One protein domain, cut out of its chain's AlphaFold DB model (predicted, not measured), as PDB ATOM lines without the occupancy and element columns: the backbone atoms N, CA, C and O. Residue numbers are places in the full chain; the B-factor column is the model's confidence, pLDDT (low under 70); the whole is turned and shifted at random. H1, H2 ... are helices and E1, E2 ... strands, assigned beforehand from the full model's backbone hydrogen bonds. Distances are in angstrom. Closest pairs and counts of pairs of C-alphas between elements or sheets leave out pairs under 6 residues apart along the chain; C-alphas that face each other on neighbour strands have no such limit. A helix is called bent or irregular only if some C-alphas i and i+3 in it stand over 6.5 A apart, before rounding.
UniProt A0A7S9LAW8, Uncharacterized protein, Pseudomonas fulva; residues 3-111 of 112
ATOM      1  N   THR A   3     -51.242 -25.163   8.261       96.25
ATOM      2  CA  THR A   3     -50.842 -24.791   9.626       96.25
ATOM      3  C   THR A   3     -51.576 -25.661  10.643       96.25
ATOM      4  O   THR A   3     -52.788 -25.847  10.530       96.25
ATOM      5  N   VAL A   4     -50.852 -26.180  11.636       96.75
ATOM      6  CA  VAL A   4     -51.381 -26.987  12.744       96.75
ATOM      7  C   VAL A   4     -50.955 -26.359  14.066       96.75
ATOM      8  O   VAL A   4     -49.769 -26.174  14.317       96.75
ATOM      9  N   THR A   5     -51.912 -26.051  14.939       97.00
ATOM     10  CA  THR A   5     -51.615 -25.523  16.277       97.00
ATOM     11  C   THR A   5     -51.530 -26.659  17.293       97.00
ATOM     12  O   THR A   5     -52.500 -27.391  17.505       97.00
ATOM     13  N   ILE A   6     -50.387 -26.782  17.963       96.94
ATOM     14  CA  ILE A   6     -50.146 -27.759  19.024       96.94
ATOM     15  C   ILE A   6     -50.532 -27.130  20.363       96.94
ATOM     16  O   ILE A   6     -49.814 -26.286  20.885       96.94
ATOM     17  N   LYS A   7     -51.675 -27.551  20.919       96.06
ATOM     18  CA  LYS A   7     -52.227 -26.996  22.173       96.06
ATOM     19  C   LYS A   7     -51.945 -27.820  23.428       96.06
ATOM     20  O   LYS A   7     -52.086 -27.338  24.551       96.06
ATOM     21  N   LYS A   8     -51.598 -29.091  23.243       96.00
ATOM     22  CA  LYS A   8     -51.350 -30.044  24.325       96.00
ATOM     23  C   LYS A   8     -50.305 -31.073  23.918       96.00
ATOM     24  O   LYS A   8     -50.251 -31.462  22.748       96.00
ATOM     25  N   LEU A   9     -49.533 -31.543  24.890       96.81
ATOM     26  CA  LEU A   9     -48.660 -32.699  24.737       96.81
ATOM     27  C   LEU A   9     -49.475 -33.984  24.944       96.81
ATOM     28  O   LEU A   9     -50.092 -34.161  25.992       96.81
ATOM     29  N   ASN A  10     -49.504 -34.836  23.924       95.81
ATOM     30  CA  ASN A  10     -50.162 -36.141  23.925       95.81
ATOM     31  C   ASN A  10     -49.513 -37.062  22.887       95.81
ATOM     32  O   ASN A  10     -48.666 -36.615  22.110       95.81
ATOM     33  N   GLN A  11     -49.970 -38.309  22.800       94.69
ATOM     34  CA  GLN A  11     -49.406 -39.294  21.871       94.69
ATOM     35  C   GLN A  11     -49.382 -38.843  20.396       94.69
ATOM     36  O   GLN A  11     -48.452 -39.176  19.674       94.69
ATOM     37  N   GLN A  12     -50.362 -38.059  19.938       94.94
ATOM     38  CA  GLN A  12     -50.421 -37.568  18.552       94.94
ATOM     39  C   GLN A  12     -49.475 -36.388  18.291       94.94
ATOM     40  O   GLN A  12     -49.168 -36.095  17.141       94.94
ATOM     41  N   THR A  13     -49.056 -35.669  19.335       96.25
ATOM     42  CA  THR A  13     -48.219 -34.462  19.215       96.25
ATOM     43  C   THR A  13     -46.803 -34.665  19.740       96.25
ATOM     44  O   THR A  13     -45.951 -33.804  19.532       96.25
ATOM     45  N   GLN A  14     -46.523 -35.786  20.407       96.88
ATOM     46  CA  GLN A  14     -45.235 -36.027  21.047       96.88
ATOM     47  C   GLN A  14     -44.074 -36.073  20.048       96.88
ATOM     48  O   GLN A  14     -43.023 -35.527  20.346       96.88
ATOM     49  N   GLU A  15     -44.267 -36.622  18.847       95.75
ATOM     50  CA  GLU A  15     -43.207 -36.687  17.831       95.75
ATOM     51  C   GLU A  15     -42.800 -35.289  17.359       95.75
ATOM     52  O   GLU A  15     -41.626 -34.936  17.399       95.75
ATOM     53  N   ILE A  16     -43.763 -34.434  16.996       96.69
ATOM     54  CA  ILE A  16     -43.432 -33.076  16.548       96.69
ATOM     55  C   ILE A  16     -42.864 -32.215  17.686       96.69
ATOM     56  O   ILE A  16     -41.997 -31.369  17.458       96.69
ATOM     57  N   CYS A  17     -43.299 -32.456  18.925       97.25
ATOM     58  CA  CYS A  17     -42.676 -31.868  20.107       97.25
ATOM     59  C   CYS A  17     -41.231 -32.356  20.286       97.25
ATOM     60  O   CYS A  17     -40.367 -31.538  20.596       97.25
ATOM     61  N   ALA A  18     -40.942 -33.639  20.049       97.31
ATOM     62  CA  ALA A  18     -39.584 -34.178  20.095       97.31
ATOM     63  C   ALA A  18     -38.708 -33.519  19.031       97.31
ATOM     64  O   ALA A  18     -37.701 -32.914  19.388       97.31
ATOM     65  N   ILE A  19     -39.141 -33.495  17.766       96.81
ATOM     66  CA  ILE A  19     -38.414 -32.813  16.682       96.81
ATOM     67  C   ILE A  19     -38.128 -31.353  17.043       96.81
ATOM     68  O   ILE A  19     -37.025 -30.852  16.825       96.81
ATOM     69  N   ARG A  20     -39.096 -30.655  17.651       96.44
ATOM     70  CA  ARG A  20     -38.895 -29.271  18.089       96.44
ATOM     71  C   ARG A  20     -37.810 -29.136  19.161       96.44
ATOM     72  O   ARG A  20     -37.152 -28.095  19.196       96.44
ATOM     73  N   LEU A  21     -37.652 -30.121  20.041       96.56
ATOM     74  CA  LEU A  21     -36.700 -30.093  21.153       96.56
ATOM     75  C   LEU A  21     -35.327 -30.644  20.753       96.56
ATOM     76  O   LEU A  21     -34.323 -29.942  20.884       96.56
ATOM     77  N   VAL A  22     -35.287 -31.886  20.282       96.00
ATOM     78  CA  VAL A  22     -34.062 -32.666  20.055       96.00
ATOM     79  C   VAL A  22     -33.630 -32.699  18.591       96.00
ATOM     80  O   VAL A  22     -32.533 -33.156  18.293       96.00
ATOM     81  N   GLY A  23     -34.425 -32.126  17.686       94.06
ATOM     82  CA  GLY A  23     -34.138 -32.153  16.257       94.06
ATOM     83  C   GLY A  23     -34.520 -33.483  15.610       94.06
ATOM     84  O   GLY A  23     -35.166 -34.329  16.222       94.06
ATOM     85  N   GLY A  24     -34.155 -33.649  14.343       92.69
ATOM     86  CA  GLY A  24     -34.425 -34.867  13.583       92.69
ATOM     87  C   GLY A  24     -34.284 -34.655  12.083       92.69
ATOM     88  O   GLY A  24     -33.649 -33.701  11.634       92.69
ATOM     89  N   PHE A  25     -34.879 -35.547  11.299       91.69
ATOM     90  CA  PHE A  25     -34.872 -35.476   9.841       91.69
ATOM     91  C   PHE A  25     -36.301 -35.484   9.324       91.69
ATOM     92  O   PHE A  25     -37.140 -36.211   9.852       91.69
ATOM     93  N   ASP A  26     -36.564 -34.675   8.306       88.81
ATOM     94  CA  ASP A  26     -37.829 -34.727   7.581       88.81
ATOM     95  C   ASP A  26     -37.819 -35.832   6.509       88.81
ATOM     96  O   ASP A  26     -36.815 -36.528   6.306       88.81
ATOM     97  N   SER A  27     -38.942 -36.002   5.814       86.69
ATOM     98  CA  SER A  27     -39.104 -37.009   4.756       86.69
ATOM     99  C   SER A  27     -38.173 -36.812   3.549       86.69
ATOM    100  O   SER A  27     -37.932 -37.756   2.798       86.69
ATOM    101  N   GLU A  28     -37.606 -35.615   3.380       89.62
ATOM    102  CA  GLU A  28     -36.627 -35.275   2.341       89.62
ATOM    103  C   GLU A  28     -35.177 -35.385   2.855       89.62
ATOM    104  O   GLU A  28     -34.242 -34.934   2.189       89.62
ATOM    105  N   HIS A  29     -34.975 -35.982   4.036       85.88
ATOM    106  CA  HIS A  29     -33.689 -36.090   4.732       85.88
ATOM    107  C   HIS A  29     -33.029 -34.743   5.058       85.88
ATOM    108  O   HIS A  29     -31.811 -34.669   5.262       85.88
ATOM    109  N   ARG A  30     -33.805 -33.661   5.163       89.56
ATOM    110  CA  ARG A  30     -33.287 -32.388   5.669       89.56
ATOM    111  C   ARG A  30     -33.157 -32.464   7.180       89.56
ATOM    112  O   ARG A  30     -34.092 -32.827   7.887       89.56
ATOM    113  N   HIS A  31     -31.978 -32.096   7.662       91.06
ATOM    114  CA  HIS A  31     -31.671 -32.088   9.083       91.06
ATOM    115  C   HIS A  31     -32.262 -30.857   9.779       91.06
ATOM    116  O   HIS A  31     -32.005 -29.714   9.387       91.06
ATOM    117  N   TYR A  32     -32.986 -31.109  10.862       91.62
ATOM    118  CA  TYR A  32     -33.512 -30.122  11.790       91.62
ATOM    119  C   TYR A  32     -32.690 -30.163  13.074       91.62
ATOM    120  O   TYR A  32     -32.690 -31.183  13.761       91.62
ATOM    121  N   PRO A  33     -31.977 -29.081  13.420       92.38
ATOM    122  CA  PRO A  33     -31.095 -29.097  14.572       92.38
ATOM    123  C   PRO A  33     -31.884 -29.116  15.884       92.38
ATOM    124  O   PRO A  33     -32.905 -28.439  16.018       92.38
ATOM    125  N   ALA A  34     -31.327 -29.801  16.882       94.19
ATOM    126  CA  ALA A  34     -31.773 -29.708  18.264       94.19
ATOM    127  C   ALA A  34     -31.751 -28.263  18.788       94.19
ATOM    128  O   ALA A  34     -31.044 -27.383  18.267       94.19
ATOM    129  N   LEU A  35     -32.463 -28.033  19.889       94.50
ATOM    130  CA  LEU A  35     -32.357 -26.804  20.662       94.50
ATOM    131  C   LEU A  35     -30.893 -26.492  21.012       94.50
ATOM    132  O   LEU A  35     -30.138 -27.413  21.324       94.50
ATOM    133  N   PRO A  36     -30.468 -25.212  21.014       92.50
ATOM    134  CA  PRO A  36     -29.077 -24.835  21.266       92.50
ATOM    135  C   PRO A  36     -28.444 -25.451  22.515       92.50
ATOM    136  O   PRO A  36     -27.254 -25.758  22.489       92.50
ATOM    137  N   GLN A  37     -29.239 -25.649  23.565       92.25
ATOM    138  CA  GLN A  37     -28.853 -26.250  24.841       92.25
ATOM    139  C   GLN A  37     -28.501 -27.744  24.730       92.25
ATOM    140  O   GLN A  37     -27.802 -28.261  25.589       92.25
ATOM    141  N   LEU A  38     -28.972 -28.429  23.687       93.12
ATOM    142  CA  LEU A  38     -28.766 -29.862  23.445       93.12
ATOM    143  C   LEU A  38     -27.745 -30.135  22.328       93.12
ATOM    144  O   LEU A  38     -27.693 -31.235  21.774       93.12
ATOM    145  N   ARG A  39     -26.953 -29.128  21.944       90.44
ATOM    146  CA  ARG A  39     -25.956 -29.234  20.869       90.44
ATOM    147  C   ARG A  39     -24.544 -29.072  21.407       90.44
ATOM    148  O   ARG A  39     -24.297 -28.146  22.178       90.44
ATOM    149  N   PHE A  40     -23.628 -29.879  20.869       87.62
ATOM    150  CA  PHE A  40     -22.191 -29.806  21.147       87.62
ATOM    151  C   PHE A  40     -21.927 -29.754  22.659       87.62
ATOM    152  O   PHE A  40     -22.604 -30.437  23.425       87.62
ATOM    153  N   ASP A  41     -21.010 -28.887  23.080       86.81
ATOM    154  CA  ASP A  41     -20.615 -28.737  24.473       86.81
ATOM    155  C   ASP A  41     -21.778 -28.309  25.373       86.81
ATOM    156  O   ASP A  41     -21.802 -28.689  26.532       86.81
ATOM    157  N   ASN A  42     -22.812 -27.612  24.882       87.19
ATOM    158  CA  ASN A  42     -23.890 -27.114  25.755       87.19
ATOM    159  C   ASN A  42     -24.650 -28.228  26.504       87.19
ATOM    160  O   ASN A  42     -25.286 -27.943  27.524       87.19
ATOM    161  N   LYS A  43     -24.546 -29.481  26.034       89.62
ATOM    162  CA  LYS A  43     -25.101 -30.672  26.687       89.62
ATOM    163  C   LYS A  43     -24.555 -30.882  28.109       89.62
ATOM    164  O   LYS A  43     -25.298 -31.401  28.945       89.62
ATOM    165  N   TYR A  44     -23.336 -30.416  28.425       87.12
ATOM    166  CA  TYR A  44     -22.671 -30.666  29.718       87.12
ATOM    167  C   TYR A  44     -23.513 -30.236  30.930       87.12
ATOM    168  O   TYR A  44     -23.442 -30.835  32.003       87.12
ATOM    169  N   HIS A  45     -24.352 -29.209  30.765       87.75
ATOM    170  CA  HIS A  45     -25.245 -28.724  31.818       87.75
ATOM    171  C   HIS A  45     -26.323 -29.737  32.222       87.75
ATOM    172  O   HIS A  45     -26.843 -29.662  33.335       87.75
ATOM    173  N   LEU A  46     -26.675 -30.658  31.322       93.81
ATOM    174  CA  LEU A  46     -27.713 -31.661  31.529       93.81
ATOM    175  C   LEU A  46     -27.155 -33.074  31.701       93.81
ATOM    176  O   LEU A  46     -27.880 -33.910  32.226       93.81
ATOM    177  N   GLU A  47     -25.899 -33.352  31.345       95.06
ATOM    178  CA  GLU A  47     -25.297 -34.697  31.419       95.06
ATOM    179  C   GLU A  47     -25.473 -35.365  32.788       95.06
ATOM    180  O   GLU A  47     -25.954 -36.496  32.882       95.06
ATOM    181  N   GLY A  48     -25.145 -34.653  33.870       95.50
ATOM    182  CA  GLY A  48     -25.278 -35.189  35.228       95.50
ATOM    183  C   GLY A  48     -26.729 -35.476  35.625       95.50
ATOM    184  O   GLY A  48     -26.993 -36.444  36.340       95.50
ATOM    185  N   VAL A  49     -27.675 -34.665  35.143       97.00
ATOM    186  CA  VAL A  49     -29.114 -34.870  35.362       97.00
ATOM    187  C   VAL A  49     -29.604 -36.054  34.527       97.00
ATOM    188  O   VAL A  49     -30.242 -36.954  35.067       97.00
ATOM    189  N   ALA A  50     -29.253 -36.100  33.242       97.06
ATOM    190  CA  ALA A  50     -29.636 -37.154  32.311       97.06
ATOM    191  C   ALA A  50     -29.120 -38.529  32.760       97.06
ATOM    192  O   ALA A  50     -29.890 -39.481  32.824       97.06
ATOM    193  N   SER A  51     -27.853 -38.629  33.167       97.31
ATOM    194  CA  SER A  51     -27.261 -39.885  33.648       97.31
ATOM    195  C   SER A  51     -27.957 -40.417  34.912       97.31
ATOM    196  O   SER A  51     -28.259 -41.611  35.024       97.31
ATOM    197  N   ARG A  52     -28.278 -39.530  35.863       97.56
ATOM    198  CA  ARG A  52     -29.001 -39.907  37.087       97.56
ATOM    199  C   ARG A  52     -30.443 -40.304  36.796       97.56
ATOM    200  O   ARG A  52     -30.913 -41.292  37.357       97.56
ATOM    201  N   ALA A  53     -31.131 -39.564  35.929       97.44
ATOM    202  CA  ALA A  53     -32.490 -39.887  35.507       97.44
ATOM    203  C   ALA A  53     -32.544 -41.250  34.797       97.44
ATOM    204  O   ALA A  53     -33.359 -42.090  35.173       97.44
ATOM    205  N   GLN A  54     -31.606 -41.528  33.883       96.56
ATOM    206  CA  GLN A  54     -31.468 -42.830  33.215       96.56
ATOM    207  C   GLN A  54     -31.237 -43.980  34.211       96.56
ATOM    208  O   GLN A  54     -31.703 -45.095  33.992       96.56
ATOM    209  N   SER A  55     -30.567 -43.704  35.334       96.56
ATOM    210  CA  SER A  55     -30.343 -44.666  36.424       96.56
ATOM    211  C   SER A  55     -31.536 -44.811  37.386       96.56
ATOM    212  O   SER A  55     -31.443 -45.553  38.364       96.56
ATOM    213  N   GLY A  56     -32.646 -44.103  37.149       96.00
ATOM    214  CA  GLY A  56     -33.872 -44.179  37.950       96.00
ATOM    215  C   GLY A  56     -34.014 -43.123  39.055       96.00
ATOM    216  O   GLY A  56     -34.898 -43.253  39.900       96.00
ATOM    217  N   CYS A  57     -33.181 -42.074  39.086       97.69
ATOM    218  CA  CYS A  57     -33.347 -40.968  40.039       97.69
ATOM    219  C   CYS A  57     -34.573 -40.117  39.683       97.69
ATOM    220  O   CYS A  57     -34.574 -39.381  38.691       97.69
ATOM    221  N   ILE A  58     -35.597 -40.182  40.536       96.56
ATOM    222  CA  ILE A  58     -36.889 -39.511  40.337       96.56
ATOM    223  C   ILE A  58     -36.724 -37.989  40.295       96.56
ATOM    224  O   ILE A  58     -37.312 -37.335  39.436       96.56
ATOM    225  N   GLU A  59     -35.897 -37.412  41.167       97.75
ATOM    226  CA  GLU A  59     -35.661 -35.965  41.208       97.75
ATOM    227  C   GLU A  59     -35.030 -35.466  39.904       97.75
ATOM    228  O   GLU A  59     -35.396 -34.412  39.390       97.75
ATOM    229  N   SER A  60     -34.111 -36.246  39.330       97.75
ATOM    230  CA  SER A  60     -33.480 -35.898  38.054       97.75
ATOM    231  C   SER A  60     -34.468 -36.020  36.890       97.75
ATOM    232  O   SER A  60     -34.477 -35.163  36.007       97.75
ATOM    233  N   MET A  61     -35.356 -37.019  36.918       97.69
ATOM    234  CA  MET A  61     -36.434 -37.141  35.933       97.69
ATOM    235  C   MET A  61     -37.408 -35.955  36.007       97.69
ATOM    236  O   MET A  61     -37.758 -35.376  34.983       97.69
ATOM    237  N   GLN A  62     -37.770 -35.510  37.216       97.00
ATOM    238  CA  GLN A  62     -38.601 -34.317  37.411       97.00
ATOM    239  C   GLN A  62     -37.944 -33.047  36.857       97.00
ATOM    240  O   GLN A  62     -38.629 -32.203  36.276       97.00
ATOM    241  N   VAL A  63     -36.622 -32.905  36.997       97.56
ATOM    242  CA  VAL A  63     -35.885 -31.790  36.380       97.56
ATOM    243  C   VAL A  63     -36.006 -31.833  34.856       97.56
ATOM    244  O   VAL A  63     -36.272 -30.793  34.250       97.56
ATOM    245  N   LEU A  64     -35.877 -33.008  34.234       97.56
ATOM    246  CA  LEU A  64     -36.032 -33.152  32.782       97.56
ATOM    247  C   LEU A  64     -37.461 -32.874  32.315       97.56
ATOM    248  O   LEU A  64     -37.648 -32.150  31.339       97.56
ATOM    249  N   TRP A  65     -38.473 -33.367  33.030       97.69
ATOM    250  CA  TRP A  65     -39.873 -33.040  32.751       97.69
ATOM    251  C   TRP A  65     -40.122 -31.531  32.786       97.69
ATOM    252  O   TRP A  65     -40.692 -30.976  31.848       97.69
ATOM    253  N   ASN A  66     -39.646 -30.844  33.828       97.19
ATOM    254  CA  ASN A  66     -39.776 -29.391  33.938       97.19
ATOM    255  C   ASN A  66     -39.038 -28.673  32.803       97.19
ATOM    256  O   ASN A  66     -39.558 -27.709  32.241       97.19
ATOM    257  N   TRP A  67     -37.857 -29.163  32.426       96.69
ATOM    258  CA  TRP A  67     -37.104 -28.630  31.297       96.69
ATOM    259  C   TRP A  67     -37.889 -28.756  29.983       96.69
ATOM    260  O   TRP A  67     -37.999 -27.777  29.243       96.69
ATOM    261  N   VAL A  68     -38.490 -29.921  29.718       97.50
ATOM    262  CA  VAL A  68     -39.352 -30.159  28.547       97.50
ATOM    263  C   VAL A  68     -40.546 -29.204  28.551       97.50
ATOM    264  O   VAL A  68     -40.784 -28.525  27.551       97.50
ATOM    265  N   ILE A  69     -41.259 -29.103  29.677       97.38
ATOM    266  CA  ILE A  69     -42.423 -28.216  29.824       97.38
ATOM    267  C   ILE A  69     -42.032 -26.774  29.510       97.38
ATOM    268  O   ILE A  69     -42.651 -26.152  28.649       97.38
ATOM    269  N   CYS A  70     -40.985 -26.248  30.149       96.62
ATOM    270  CA  CYS A  70     -40.549 -24.872  29.924       96.62
ATOM    271  C   CYS A  70     -40.206 -24.620  28.451       96.62
ATOM    272  O   CYS A  70     -40.649 -23.625  27.882       96.62
ATOM    273  N   ASN A  71     -39.461 -25.521  27.807       96.94
ATOM    274  CA  ASN A  71     -39.075 -25.326  26.410       96.94
ATOM    275  C   ASN A  71     -40.262 -25.413  25.441       96.94
ATOM    276  O   ASN A  71     -40.268 -24.688  24.447       96.94
ATOM    277  N   LEU A  72     -41.271 -26.242  25.725       96.56
ATOM    278  CA  LEU A  72     -42.483 -26.323  24.904       96.56
ATOM    279  C   LEU A  72     -43.437 -25.146  25.128       96.56
ATOM    280  O   LEU A  72     -44.007 -24.653  24.159       96.56
ATOM    281  N   VAL A  73     -43.578 -24.657  26.364       96.31
ATOM    282  CA  VAL A  73     -44.392 -23.465  26.673       96.31
ATOM    283  C   VAL A  73     -43.857 -22.224  25.952       96.31
ATOM    284  O   VAL A  73     -44.634 -21.397  25.485       96.31
ATOM    285  N   PHE A  74     -42.532 -22.091  25.838       94.38
ATOM    286  CA  PHE A  74     -41.893 -20.965  25.146       94.38
ATOM    287  C   PHE A  74     -41.542 -21.257  23.678       94.38
ATOM    288  O   PHE A  74     -40.900 -20.428  23.018       94.38
ATOM    289  N   ALA A  75     -41.939 -22.415  23.146       94.19
ATOM    290  CA  ALA A  75     -41.744 -22.720  21.739       94.19
ATOM    291  C   ALA A  75     -42.617 -21.797  20.874       94.19
ATOM    292  O   ALA A  75     -43.736 -21.450  21.232       94.19
ATOM    293  N   ARG A  76     -42.076 -21.376  19.727       90.75
ATOM    294  CA  ARG A  76     -42.805 -20.595  18.721       90.75
ATOM    295  C   ARG A  76     -43.370 -21.527  17.664       90.75
ATOM    296  O   ARG A  76     -44.247 -22.320  17.956       90.75
ATOM    297  N   ASP A  77     -42.847 -21.470  16.452       93.75
ATOM    298  CA  ASP A  77     -43.237 -22.324  15.350       93.75
ATOM    299  C   ASP A  77     -42.078 -23.197  14.854       93.75
ATOM    300  O   ASP A  77     -40.905 -22.965  15.162       93.75
ATOM    301  N   LEU A  78     -42.439 -24.240  14.113       94.06
ATOM    302  CA  LEU A  78     -41.550 -25.144  13.394       94.06
ATOM    303  C   LEU A  78     -42.186 -25.442  12.041       94.06
ATOM    304  O   LEU A  78     -43.370 -25.756  11.979       94.06
ATOM    305  N   VAL A  79     -41.411 -25.390  10.962       93.00
ATOM    306  CA  VAL A  79     -41.859 -25.897   9.660       93.00
ATOM    307  C   VAL A  79     -41.217 -27.253   9.437       93.00
ATOM    308  O   VAL A  79     -40.001 -27.314   9.292       93.00
ATOM    309  N   PHE A  80     -42.014 -28.314   9.405       93.31
ATOM    310  CA  PHE A  80     -41.548 -29.692   9.256       93.31
ATOM    311  C   PHE A  80     -42.427 -30.411   8.230       93.31
ATOM    312  O   PHE A  80     -43.647 -30.255   8.269       93.31
ATOM    313  N   ASP A  81     -41.816 -31.109   7.268       91.50
ATOM    314  CA  ASP A  81     -42.520 -31.774   6.155       91.50
ATOM    315  C   ASP A  81     -43.537 -30.870   5.423       91.50
ATOM    316  O   ASP A  81     -44.653 -31.259   5.079       91.50
ATOM    317  N   GLY A  82     -43.176 -29.598   5.207       90.94
ATOM    318  CA  GLY A  82     -44.041 -28.621   4.531       90.94
ATOM    319  C   GLY A  82     -45.268 -28.163   5.339       90.94
ATOM    320  O   GLY A  82     -46.092 -27.395   4.823       90.94
ATOM    321  N   ILE A  83     -45.384 -28.584   6.602       94.50
ATOM    322  CA  ILE A  83     -46.429 -28.176   7.544       94.50
ATOM    323  C   ILE A  83     -45.837 -27.182   8.543       94.50
ATOM    324  O   ILE A  83     -44.769 -27.406   9.113       94.50
ATOM    325  N   LYS A  84     -46.546 -26.074   8.778       96.12
ATOM    326  CA  LYS A  84     -46.205 -25.130   9.846       96.12
ATOM    327  C   LYS A  84     -46.894 -25.559  11.141       96.12
ATOM    328  O   LYS A  84     -48.118 -25.523  11.234       96.12
ATOM    329  N   TYR A  85     -46.113 -25.913  12.145       97.00
ATOM    330  CA  TYR A  85     -46.577 -26.214  13.489       97.00
ATOM    331  C   TYR A  85     -46.404 -24.990  14.378       97.00
ATOM    332  O   TYR A  85     -45.289 -24.502  14.535       97.00
ATOM    333  N   GLU A  86     -47.490 -24.494  14.959       97.31
ATOM    334  CA  GLU A  86     -47.472 -23.388  15.921       97.31
ATOM    335  C   GLU A  86     -47.677 -23.951  17.326       97.31
ATOM    336  O   GLU A  86     -48.673 -24.628  17.582       97.31
ATOM    337  N   PHE A  87     -46.730 -23.710  18.228       96.69
ATOM    338  CA  PHE A  87     -46.771 -24.233  19.587       96.69
ATOM    339  C   PHE A  87     -47.473 -23.231  20.505       96.69
ATOM    340  O   PHE A  87     -47.052 -22.089  20.655       96.69
ATOM    341  N   ASP A  88     -48.564 -23.689  21.107       95.56
ATOM    342  CA  ASP A  88     -49.391 -22.965  22.073       95.56
ATOM    343  C   ASP A  88     -49.765 -23.950  23.197       95.56
ATOM    344  O   ASP A  88     -50.934 -24.225  23.471       95.56
ATOM    345  N   VAL A  89     -48.745 -24.625  23.742       92.75
ATOM    346  CA  VAL A  89     -48.915 -25.815  24.586       92.75
ATOM    347  C   VAL A  89     -49.218 -25.416  26.026       92.75
ATOM    348  O   VAL A  89     -48.331 -24.984  26.756       92.75
ATOM    349  N   HIS A  90     -50.457 -25.648  26.461       91.44
ATOM    350  CA  HIS A  90     -50.920 -25.308  27.820       91.44
ATOM    351  C   HIS A  90     -51.243 -26.525  28.687       91.44
ATOM    352  O   HIS A  90     -51.605 -26.386  29.853       91.44
ATOM    353  N   SER A  91     -51.160 -27.732  28.126       92.44
ATOM    354  CA  SER A  91     -51.554 -28.963  28.808       92.44
ATOM    355  C   SER A  91     -50.519 -30.068  28.622       92.44
ATOM    356  O   SER A  91     -50.128 -30.391  27.499       92.44
ATOM    357  N   PHE A  92     -50.125 -30.653  29.755       93.69
ATOM    358  CA  PHE A  92     -49.125 -31.717  29.897       93.69
ATOM    359  C   PHE A  92     -49.687 -32.881  30.729       93.69
ATOM    360  O   PHE A  92     -48.989 -33.498  31.525       93.69
ATOM    361  N   SER A  93     -50.990 -33.140  30.601       87.19
ATOM    362  CA  SER A  93     -51.724 -34.082  31.453       87.19
ATOM    363  C   SER A  93     -51.483 -35.559  31.132       87.19
ATOM    364  O   SER A  93     -52.091 -36.408  31.774       87.19
ATOM    365  N   GLU A  94     -50.661 -35.874  30.129       92.00
ATOM    366  CA  GLU A  94     -50.344 -37.239  29.702       92.00
ATOM    367  C   GLU A  94     -48.894 -37.577  30.096       92.00
ATOM    368  O   GLU A  94     -47.971 -37.261  29.338       92.00
ATOM    369  N   PRO A  95     -48.664 -38.213  31.268       91.50
ATOM    370  CA  PRO A  95     -47.317 -38.472  31.783       91.50
ATOM    371  C   PRO A  95     -46.444 -39.267  30.815       91.50
ATOM    372  O   PRO A  95     -45.275 -38.951  30.651       91.50
ATOM    373  N   VAL A  96     -47.028 -40.230  30.097       95.50
ATOM    374  CA  VAL A  96     -46.306 -41.085  29.141       95.50
ATOM    375  C   VAL A  96     -45.666 -40.272  28.011       95.50
ATOM    376  O   VAL A  96     -44.536 -40.550  27.622       95.50
ATOM    377  N   SER A  97     -46.348 -39.246  27.492       96.62
ATOM    378  CA  SER A  97     -45.771 -38.387  26.449       96.62
ATOM    379  C   SER A  97     -44.689 -37.463  27.005       96.62
ATOM    380  O   SER A  97     -43.751 -37.118  26.292       96.62
ATOM    381  N   LEU A  98     -44.793 -37.069  28.277       96.38
ATOM    382  CA  LEU A  98     -43.757 -36.283  28.946       96.38
ATOM    383  C   LEU A  98     -42.511 -37.131  29.242       96.38
ATOM    384  O   LEU A  98     -41.394 -36.660  29.035       96.38
ATOM    385  N   ASP A  99     -42.707 -38.386  29.649       96.94
ATOM    386  CA  ASP A  99     -41.651 -39.389  29.789       96.94
ATOM    387  C   ASP A  99     -40.941 -39.624  28.470       96.94
ATOM    388  O   ASP A  99     -39.718 -39.541  28.420       96.94
ATOM    389  N   TYR A 100     -41.701 -39.859  27.400       97.81
ATOM    390  CA  TYR A 100     -41.154 -40.019  26.058       97.81
ATOM    391  C   TYR A 100     -40.234 -38.847  25.685       97.81
ATOM    392  O   TYR A 100     -39.082 -39.065  25.326       97.81
ATOM    393  N   LEU A 101     -40.684 -37.601  25.858       97.94
ATOM    394  CA  LEU A 101     -39.846 -36.440  25.552       97.94
ATOM    395  C   LEU A 101     -38.615 -36.321  26.455       97.94
ATOM    396  O   LEU A 101     -37.553 -35.924  25.982       97.94
ATOM    397  N   ALA A 102     -38.729 -36.655  27.740       97.56
ATOM    398  CA  ALA A 102     -37.571 -36.689  28.628       97.56
ATOM    399  C   ALA A 102     -36.562 -37.764  28.195       97.56
ATOM    400  O   ALA A 102     -35.359 -37.512  28.249       97.56
ATOM    401  N   TRP A 103     -37.029 -38.920  27.712       97.44
ATOM    402  CA  TRP A 103     -36.179 -39.962  27.132       97.44
ATOM    403  C   TRP A 103     -35.455 -39.497  25.874       97.44
ATOM    404  O   TRP A 103     -34.243 -39.681  25.792       97.44
ATOM    405  N   GLU A 104     -36.149 -38.831  24.951       97.81
ATOM    406  CA  GLU A 104     -35.525 -38.246  23.758       97.81
ATOM    407  C   GLU A 104     -34.451 -37.213  24.138       97.81
ATOM    408  O   GLU A 104     -33.348 -37.219  23.592       97.81
ATOM    409  N   VAL A 105     -34.726 -36.356  25.129       97.00
ATOM    410  CA  VAL A 105     -33.737 -35.389  25.636       97.00
ATOM    411  C   VAL A 105     -32.536 -36.101  26.257       97.00
ATOM    412  O   VAL A 105     -31.402 -35.712  25.988       97.00
ATOM    413  N   MET A 106     -32.750 -37.144  27.067       97.00
ATOM    414  CA  MET A 106     -31.649 -37.925  27.640       97.00
ATOM    415  C   MET A 106     -30.804 -38.588  26.561       97.00
ATOM    416  O   MET A 106     -29.582 -38.504  26.638       97.00
ATOM    417  N   ALA A 107     -31.437 -39.208  25.563       95.25
ATOM    418  CA  ALA A 107     -30.736 -39.803  24.434       95.25
ATOM    419  C   ALA A 107     -29.881 -38.742  23.736       95.25
ATOM    420  O   ALA A 107     -28.673 -38.906  23.644       95.25
ATOM    421  N   GLN A 108     -30.463 -37.593  23.386       94.88
ATOM    422  CA  GLN A 108     -29.735 -36.505  22.737       94.88
ATOM    423  C   GLN A 108     -28.565 -35.961  23.576       94.88
ATOM    424  O   GLN A 108     -27.550 -35.545  23.014       94.88
ATOM    425  N   VAL A 109     -28.688 -35.915  24.906       94.75
ATOM    426  CA  VAL A 109     -27.631 -35.426  25.810       94.75
ATOM    427  C   VAL A 109     -26.508 -36.447  25.982       94.75
ATOM    428  O   VAL A 109     -25.345 -36.057  26.002       94.75
ATOM    429  N   LEU A 110     -26.852 -37.725  26.137       93.81
ATOM    430  CA  LEU A 110     -25.903 -38.794  26.456       93.81
ATOM    431  C   LEU A 110     -25.267 -39.428  25.212       93.81
ATOM    432  O   LEU A 110     -24.251 -40.110  25.346       93.81
ATOM    433  N   ASP A 111     -25.849 -39.212  24.032       84.69
ATOM    434  CA  ASP A 111     -25.268 -39.628  22.757       84.69
ATOM    435  C   ASP A 111     -24.048 -38.748  22.425       84.69
ATOM    436  O   ASP A 111     -24.144 -37.507  22.411       84.69
TER     437      ASP A 111
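AT A GLANCE: This is residues 3 to 111 of the 112 residues of an uncharacterized protein of Pseudomonas fulva (UniProt A0A7S9LAW8). A small, strongly twisted sheet of three strands, E1, E3 and E2, stands at one end of the domain, with H1 lying across one of its faces; beyond it H2, H3 and H4 pack on one another, mostly crossed, and a long stretch with no named element, residues 23 to 39, links H1 to H2. H4 lies beside H1 near the middle, H3 crosses H4 and brings its last residues to the sheet, and H2, at the end away from the sheet, packs on H3 and H4. The printed part has 109 residues with four named helices and three named strands, in the order E1 H1 H2 H3 E2 E3 H4; the sheet runs E1 E3 E2 and is mixed, and the class is mixed, helices and strands. The whole is compact, with a radius of gyration of the C-alphas of 13.5 A, and rounded, spanning 38 by 30 by 20 A.

IN THESE COORDINATES: Begin at the sheet: find C-alpha 3 at (-50.842, -24.791, 9.626), where E1, residues 3 to 8, starts its 15.6 A. E3, residues 83 to 91, covers 21.9 A and bends by 53 degrees at residue 88; E2, residues 77 to 80, is 9.7 A long. H1, residues 14 to 22, is 11.7 A long. H3, residues 58 to 73, runs 22.4 A to C-alpha 73 at (-44.392, -23.465, 26.673). H4, residues 95 to 110, runs 22.1 A and ends at C-alpha 110 at (-25.903, -38.794, 26.456). H2, residues 40 to 54, covers 20.0 A and is irregular: C-alphas 45 and 48 are 7.3 A apart.

HOW THE PARTS SIT: Look first at E3, the inner strand: it is parallel to E1, with N 6 and O 86 at 2.8 A, and forms an antiparallel hairpin with E2, with N 85 and O 78 at 2.8 A. H1 is on the sheet at a height of 8.3 A, over E3, running across the strands at 70 degrees on the local plane. H3 only grazes the sheet, with residues 69 to 73. H1 touches H4 at a shallow tilt of 28 degrees, the same way; the closest C-alphas, of Ala 18 and Leu 101, are 5.9 A apart. H3 touches H4 about perpendicular, at 83 degrees, with C-alphas 64 and 102 closest at 5.7 A. H2 is not on the sheet; it touches H4 at a steep tilt of 51 degrees, opposite ways, with C-alphas 50 and 106 closest at 5.1 A. H2 also touches H3, where C-alphas 53 and 61 are closest at 4.8 A. Every O i to N i+4 pair is within hydrogen-bond range in H1, H3 and H4, and 6 of 11 in H2.

THE WHOLE: The C-alphas farthest apart, those of Thr 3 and Ser 55, are 39.2 A apart. The printed part has no cut. The one long link, H1 to H2, is 17 residues; in it residues 24 to 25 pair antiparallel with residues 31 to 32. No printed residue is under 70 in pLDDT.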